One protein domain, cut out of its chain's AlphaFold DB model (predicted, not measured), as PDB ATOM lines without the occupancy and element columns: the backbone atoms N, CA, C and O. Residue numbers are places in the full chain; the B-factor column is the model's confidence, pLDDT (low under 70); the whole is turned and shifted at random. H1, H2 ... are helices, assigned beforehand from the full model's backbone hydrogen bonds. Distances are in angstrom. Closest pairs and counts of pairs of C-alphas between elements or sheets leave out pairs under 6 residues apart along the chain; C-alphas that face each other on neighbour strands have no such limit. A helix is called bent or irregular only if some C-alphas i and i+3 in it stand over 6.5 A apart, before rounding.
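This is residues 27 to 81 of the 83 residues of a protein of Methanobrevibacter sp. A27 (UniProt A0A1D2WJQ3). Two helices, H2 and H1, cross each other at a steep angle while running opposite ways, and the short third helix, H3, lies away from both at one end of a loose, elongated rod. The loop between H1 and H2 reaches the other end of the rod, so to speak its far tip at Asn 49. The printed part has 55 residues with three named helices, H1, H2 and H3 in that order along the chain, and no named strand. The class is all helix, with 36 of the 55 printed residues in named helices. The whole is loose, with a radius of gyration of the C-alphas of 13.2 A, and the C-alphas span 44 by 19 by 14 A.

Begin with the longest helix, H2, residues 51 to 65: find C-alpha 51 at (269.879, 220.778, 335.770), and from there the helix runs 21.1 A to C-alpha 65 at (255.575, 235.635, 340.320). Go back along the numbering to H1, residues 32 to 43, which begins at C-alpha 32 at (251.091, 231.977, 331.241) and measures 16.4 A from first to last C-alpha. Then look past H2 for H3, residues 73 to 81, which measures 10.2 A and ends at C-alpha 81 at (234.608, 239.744, 332.928). H3 is irregular, but only just: C-alphas 78 and 81 are 7.0 A apart.

Look first at Ile 39 in H1 and Lys 61 in H2, whose C-alphas are the closest of the two helices at 6.3 A. H1 and H2 touch there, with 8 pairs of C-alphas within 8 A. Their lines stand at a steep tilt of 53 degrees, and they run opposite ways. Their centres are 11.1 A apart. H3 is apart from H2, with no C-alpha of the one within 8 A of the other, and by the same test it is apart from H1. In the backbones of H1 and H2, every O i to N i+4 pair is within hydrogen-bond range; in H3, 4 of 5 are.

Find C-alpha 49 at (275.959, 224.416, 337.436): the C-alphas of Asn 49 and Ile 81 are the two farthest apart in the domain, at 44.3 A. The printed part runs from Pro 27 to Ile 81 without a cut, and the C-alphas of these two residues are 20.1 A apart. The link from H1 to H2 and the link from H2 to H3 have 7 residues each, and both are short. In the B-factor column, the mean pLDDT of the printed part is 91.0, and residue 81 is the one printed residue under 70 in this predicted model.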
ATOM      1  N   PRO A  27     249.115 232.406 320.899       78.44
ATOM      2  CA  PRO A  27     249.832 232.190 322.156       78.44
ATOM      3  C   PRO A  27     249.901 233.462 323.009       78.44
ATOM      4  O   PRO A  27     249.909 233.364 324.233       78.44
ATOM      5  N   ASP A  28     249.872 234.633 322.369       79.88
ATOM      6  CA  ASP A  28     249.885 235.943 323.027       79.88
ATOM      7  C   ASP A  28     248.612 236.209 323.847       79.88
ATOM      8  O   ASP A  28     248.607 237.067 324.722       79.88
ATOM      9  N   LEU A  29     247.537 235.445 323.609       81.06
ATOM     10  CA  LEU A  29     246.302 235.509 324.391       81.06
ATOM     11  C   LEU A  29     246.328 234.597 325.623       81.06
ATOM     12  O   LEU A  29     245.299 234.456 326.269       81.06
ATOM     13  N   ASN A  30     247.438 233.930 325.951       86.44
ATOM     14  CA  ASN A  30     247.530 233.109 327.157       86.44
ATOM     15  C   ASN A  30     248.480 233.754 328.183       86.44
ATOM     16  O   ASN A  30     249.693 233.770 327.944       86.44
ATOM     17  N   PRO A  31     247.983 234.206 329.351       87.50
ATOM     18  CA  PRO A  31     248.790 234.946 330.326       87.50
ATOM     19  C   PRO A  31     249.985 234.143 330.869       87.50
ATOM     20  O   PRO A  31     250.995 234.720 331.274       87.50
ATOM     21  N   ILE A  32     249.950 232.804 330.816       90.06
ATOM     22  CA  ILE A  32     251.091 231.977 331.241       90.06
ATOM     23  C   ILE A  32     252.346 232.210 330.376       90.06
ATOM     24  O   ILE A  32     253.468 232.032 330.851       90.06
ATOM     25  N   GLY A  33     252.180 232.635 329.117       91.06
ATOM     26  CA  GLY A  33     253.291 232.942 328.213       91.06
ATOM     27  C   GLY A  33     254.170 234.083 328.726       91.06
ATOM     28  O   GLY A  33     255.399 234.028 328.615       91.06
ATOM     29  N   ASP A  34     253.555 235.080 329.359       91.19
ATOM     30  CA  ASP A  34     254.252 236.226 329.941       91.19
ATOM     31  C   ASP A  34     255.071 235.824 331.166       91.19
ATOM     32  O   ASP A  34     256.221 236.247 331.318       91.19
ATOM     33  N   ILE A  35     254.523 234.920 331.977       93.88
ATOM     34  CA  ILE A  35     255.212 234.307 333.115       93.88
ATOM     35  C   ILE A  35     256.432 233.521 332.624       93.88
ATOM     36  O   ILE A  35     257.541 233.713 333.132       93.88
ATOM     37  N   TRP A  36     256.284 232.706 331.573       94.12
ATOM     38  CA  TRP A  36     257.415 231.996 330.968       94.12
ATOM     39  C   TRP A  36     258.490 232.943 330.451       94.12
ATOM     40  O   TRP A  36     259.677 232.709 330.689       94.12
ATOM     41  N   ARG A  37     258.104 234.029 329.775       93.44
ATOM     42  CA  ARG A  37     259.041 235.039 329.269       93.44
ATOM     43  C   ARG A  37     259.810 235.713 330.408       93.44
ATOM     44  O   ARG A  37     261.027 235.887 330.294       93.44
ATOM     45  N   ALA A  38     259.131 236.051 331.503       94.31
ATOM     46  CA  ALA A  38     259.744 236.651 332.685       94.31
ATOM     47  C   ALA A  38     260.755 235.704 333.350       94.31
ATOM     48  O   ALA A  38     261.914 236.081 333.537       94.31
ATOM     49  N   ILE A  39     260.363 234.454 333.623       95.50
ATOM     50  CA  ILE A  39     261.246 233.454 334.246       95.50
ATOM     51  C   ILE A  39     262.436 233.155 333.338       95.50
ATOM     52  O   ILE A  39     263.574 233.154 333.806       95.50
ATOM     53  N   LYS A  40     262.207 232.986 332.029       94.62
ATOM     54  CA  LYS A  40     263.269 232.770 331.039       94.62
ATOM     55  C   LYS A  40     264.304 233.896 331.106       94.62
ATOM     56  O   LYS A  40     265.495 233.636 331.213       94.62
ATOM     57  N   LYS A  41     263.875 235.160 331.135       95.88
ATOM     58  CA  LYS A  41     264.797 236.304 331.249       95.88
ATOM     59  C   LYS A  41     265.670 236.250 332.513       95.88
ATOM     60  O   LYS A  41     266.820 236.679 332.457       95.88
ATOM     61  N   ILE A  42     265.146 235.736 333.628       93.50
ATOM     62  CA  ILE A  42     265.888 235.569 334.887       93.50
ATOM     63  C   ILE A  42     266.864 234.394 334.790       93.50
ATOM     64  O   ILE A  42     268.037 234.538 335.138       93.50
ATOM     65  N   THR A  43     266.413 233.245 334.282       92.69
ATOM     66  CA  THR A  43     267.253 232.046 334.202       92.69
ATOM     67  C   THR A  43     268.418 232.217 333.232       92.69
ATOM     68  O   THR A  43     269.518 231.782 333.552       92.69
ATOM     69  N   TYR A  44     268.239 232.931 332.114       92.00
ATOM     70  CA  TYR A  44     269.338 233.259 331.187       92.00
ATOM     71  C   TYR A  44     270.430 234.142 331.804       92.00
ATOM     72  O   TYR A  44     271.559 234.131 331.321       92.00
ATOM     73  N   LYS A  45     270.105 234.931 332.834       93.44
ATOM     74  CA  LYS A  45     271.049 235.841 333.504       93.44
ATOM     75  C   LYS A  45     271.681 235.244 334.760       93.44
ATOM     76  O   LYS A  45     272.516 235.888 335.382       93.44
ATOM     77  N   THR A  46     271.249 234.052 335.153       93.25
ATOM     78  CA  THR A  46     271.664 233.409 336.395       93.25
ATOM     79  C   THR A  46     272.593 232.252 336.064       93.25
ATOM     80  O   THR A  46     272.255 231.408 335.240       93.25
ATOM     81  N   ASN A  47     273.741 232.174 336.730       92.56
ATOM     82  CA  ASN A  47     274.619 231.017 336.592       92.56
ATOM     83  C   ASN A  47     274.032 229.822 337.354       92.56
ATOM     84  O   ASN A  47     273.673 229.931 338.526       92.56
ATOM     85  N   TYR A  48     273.961 228.669 336.698       92.44
ATOM     86  CA  TYR A  48     273.579 227.400 337.305       92.44
ATOM     87  C   TYR A  48     274.521 226.305 336.810       92.44
ATOM     88  O   TYR A  48     274.848 226.233 335.630       92.44
ATOM     89  N   ASN A  49     274.936 225.427 337.722       93.19
ATOM     90  CA  ASN A  49     275.959 224.416 337.436       93.19
ATOM     91  C   ASN A  49     275.369 223.005 337.294       93.19
ATOM     92  O   ASN A  49     276.099 222.026 337.191       93.19
ATOM     93  N   SER A  50     274.041 222.881 337.341       96.44
ATOM     94  CA  SER A  50     273.347 221.612 337.137       96.44
ATOM     95  C   SER A  50     271.900 221.834 336.707       96.44
ATOM     96  O   SER A  50     271.287 222.860 337.017       96.44
ATOM     97  N   THR A  51     271.315 220.820 336.071       96.69
ATOM     98  CA  THR A  51     269.879 220.778 335.770       96.69
ATOM     99  C   THR A  51     269.029 220.894 337.034       96.69
ATOM    100  O   THR A  51     267.995 221.555 337.022       96.69
ATOM    101  N   LYS A  52     269.475 220.314 338.158       97.25
ATOM    102  CA  LYS A  52     268.775 220.415 339.447       97.25
ATOM    103  C   LYS A  52     268.709 221.865 339.932       97.25
ATOM    104  O   LYS A  52     267.650 222.312 340.363       97.25
ATOM    105  N   ASN A  53     269.810 222.609 339.812       96.25
ATOM    106  CA  ASN A  53     269.855 224.023 340.183       96.25
ATOM    107  C   ASN A  53     268.924 224.850 339.290       96.25
ATOM    108  O   ASN A  53     268.206 225.702 339.802       96.25
ATOM    109  N   LEU A  54     268.890 224.566 337.984       96.06
ATOM    110  CA  LEU A  54     267.981 225.241 337.058       96.06
ATOM    111  C   LEU A  54     266.506 224.956 337.380       96.06
ATOM    112  O   LEU A  54     265.696 225.879 337.382       96.06
ATOM    113  N   ILE A  55     266.156 223.701 337.688       96.50
ATOM    114  CA  ILE A  55     264.791 223.319 338.083       96.50
ATOM    115  C   ILE A  55     264.378 224.044 339.367       96.50
ATOM    116  O   ILE A  55     263.260 224.550 339.441       96.50
ATOM    117  N   ASN A  56     265.263 224.109 340.363       96.44
ATOM    118  CA  ASN A  56     264.978 224.812 341.612       96.44
ATOM    119  C   ASN A  56     264.815 226.317 341.375       96.44
ATOM    120  O   ASN A  56     263.790 226.871 341.752       96.44
ATOM    121  N   LEU A  57     265.739 226.944 340.638       95.94
ATOM    122  CA  LEU A  57     265.643 228.356 340.261       95.94
ATOM    123  C   LEU A  57     264.320 228.664 339.551       95.94
ATOM    124  O   LEU A  57     263.664 229.658 339.852       95.94
ATOM    125  N   PHE A  58     263.920 227.816 338.605       95.94
ATOM    126  CA  PHE A  58     262.654 227.971 337.902       95.94
ATOM    127  C   PHE A  58     261.461 227.878 338.854       95.94
ATOM    128  O   PHE A  58     260.575 228.723 338.777       95.94
ATOM    129  N   LYS A  59     261.432 226.877 339.746       96.50
ATOM    130  CA  LYS A  59     260.350 226.704 340.729       96.50
ATOM    131  C   LYS A  59     260.238 227.916 341.642       96.50
ATOM    132  O   LYS A  59     259.144 228.456 341.781       96.50
ATOM    133  N   ASP A  60     261.358 228.360 342.200       95.94
ATOM    134  CA  ASP A  60     261.403 229.499 343.113       95.94
ATOM    135  C   ASP A  60     260.850 230.751 342.424       95.94
ATOM    136  O   ASP A  60     259.939 231.399 342.936       95.94
ATOM    137  N   LYS A  61     261.313 231.035 341.199       95.69
ATOM    138  CA  LYS A  61     260.834 232.185 340.420       95.69
ATOM    139  C   LYS A  61     259.398 232.048 339.947       95.69
ATOM    140  O   LYS A  61     258.696 233.050 339.895       95.69
ATOM    141  N   PHE A  62     258.942 230.843 339.626       95.75
ATOM    142  CA  PHE A  62     257.547 230.609 339.281       95.75
ATOM    143  C   PHE A  62     256.628 230.949 340.453       95.75
ATOM    144  O   PHE A  62     255.712 231.750 340.285       95.75
ATOM    145  N   TYR A  63     256.894 230.397 341.639       95.69
ATOM    146  CA  TYR A  63     256.064 230.645 342.818       95.69
ATOM    147  C   TYR A  63     256.152 232.090 343.322       95.69
ATOM    148  O   TYR A  63     255.170 232.593 343.860       95.69
ATOM    149  N   GLU A  64     257.275 232.776 343.095       94.56
ATOM    150  CA  GLU A  64     257.421 234.208 343.384       94.56
ATOM    151  C   GLU A  64     256.470 235.076 342.541       94.56
ATOM    152  O   GLU A  64     255.951 236.071 343.046       94.56
ATOM    153  N   ILE A  65     256.227 234.718 341.271       94.25
ATOM    154  CA  ILE A  65     255.575 235.635 340.320       94.25
ATOM    155  C   ILE A  65     254.192 235.200 339.820       94.25
ATOM    156  O   ILE A  65     253.443 236.050 339.346       94.25
ATOM    157  N   ILE A  66     253.830 233.913 339.909       92.44
ATOM    158  CA  ILE A  66     252.575 233.362 339.353       92.44
ATOM    159  C   ILE A  66     251.315 234.068 339.874       92.44
ATOM    160  O   ILE A  66     250.322 234.169 339.160       92.44
ATOM    161  N   GLY A  67     251.355 234.577 341.109       88.81
ATOM    162  CA  GLY A  67     250.232 235.269 341.744       88.81
ATOM    163  C   GLY A  67     250.158 236.773 341.464       88.81
ATOM    164  O   GLY A  67     249.197 237.413 341.896       88.81
ATOM    165  N   LEU A  68     251.143 237.361 340.776       93.88
ATOM    166  CA  LEU A  68     251.166 238.802 340.536       93.88
ATOM    167  C   LEU A  68     250.066 239.191 339.541       93.88
ATOM    168  O   LEU A  68     250.069 238.762 338.388       93.88
ATOM    169  N   LYS A  69     249.151 240.056 339.996       91.94
ATOM    170  CA  LYS A  69     248.012 240.560 339.209       91.94
ATOM    171  C   LYS A  69     248.416 241.135 337.856       91.94
ATOM    172  O   LYS A  69     247.707 240.937 336.877       91.94
ATOM    173  N   SER A  70     249.588 241.763 337.781       89.94
ATOM    174  CA  SER A  70     250.131 242.352 336.554       89.94
ATOM    175  C   SER A  70     250.235 241.377 335.375       89.94
ATOM    176  O   SER A  70     250.291 241.835 334.238       89.94
ATOM    177  N   PHE A  71     250.249 240.059 335.610       89.69
ATOM    178  CA  PHE A  71     250.259 239.055 334.542       89.69
ATOM    179  C   PHE A  71     248.877 238.673 334.008       89.69
ATOM    180  O   PHE A  71     248.804 238.127 332.911       89.69
ATOM    181  N   TYR A  72     247.792 238.897 334.754       87.81
ATOM    182  CA  TYR A  72     246.481 238.347 334.390       87.81
ATOM    183  C   TYR A  72     245.302 239.314 334.529       87.81
ATOM    184  O   TYR A  72     244.257 239.037 333.954       87.81
ATOM    185  N   GLU A  73     245.430 240.434 335.239       90.50
ATOM    186  CA  GLU A  73     244.317 241.362 335.503       90.50
ATOM    187  C   GLU A  73     243.734 241.932 334.202       90.50
ATOM    188  O   GLU A  73     242.570 241.687 333.893       90.50
ATOM    189  N   ASN A  74     244.579 242.529 333.355       87.19
ATOM    190  CA  ASN A  74     244.169 243.009 332.028       87.19
ATOM    191  C   ASN A  74     243.584 241.888 331.154       87.19
ATOM    192  O   ASN A  74     242.673 242.112 330.358       87.19
ATOM    193  N   TRP A  75     244.122 240.671 331.281       86.69
ATOM    194  CA  TRP A  75     243.635 239.528 330.517       86.69
ATOM    195  C   TRP A  75     242.228 239.114 330.961       86.69
ATOM    196  O   TRP A  75     241.375 238.872 330.108       86.69
ATOM    197  N   LEU A  76     241.968 239.072 332.272       87.31
ATOM    198  CA  LEU A  76     240.653 238.766 332.837       87.31
ATOM    199  C   LEU A  76     239.606 239.795 332.409       87.31
ATOM    200  O   LEU A  76     238.509 239.413 332.008       87.31
ATOM    201  N   GLU A  77     239.946 241.082 332.450       86.50
ATOM    202  CA  GLU A  77     239.049 242.148 332.000       86.50
ATOM    203  C   GLU A  77     238.664 241.970 330.527       86.50
ATOM    204  O   GLU A  77     237.491 242.025 330.172       86.50
ATOM    205  N   GLN A  78     239.635 241.687 329.661       83.50
ATOM    206  CA  GLN A  78     239.393 241.574 328.222       83.50
ATOM    207  C   GLN A  78     238.695 240.270 327.811       83.50
ATOM    208  O   GLN A  78     237.997 240.261 326.800       83.50
ATOM    209  N   ASN A  79     238.894 239.175 328.554       77.94
ATOM    210  CA  ASN A  79     238.532 237.827 328.090       77.94
ATOM    211  C   ASN A  79     237.560 237.067 329.003       77.94
ATOM    212  O   ASN A  79     237.100 236.001 328.603       77.94
ATOM    213  N   VAL A  80     237.264 237.555 330.214       78.19
ATOM    214  CA  VAL A  80     236.438 236.825 331.198       78.19
ATOM    215  C   VAL A  80     235.312 237.676 331.773       78.19
ATOM    216  O   VAL A  80     234.181 237.214 331.816       78.19
ATOM    217  N   ILE A  81     235.594 238.904 332.218       68.75
ATOM    218  CA  ILE A  81     234.608 239.744 332.928       68.75
ATOM    219  C   ILE A  81     233.538 240.311 331.977       68.75
ATOM    220  O   ILE A  81     232.421 240.586 332.400       68.75
TER     221      ILE A  81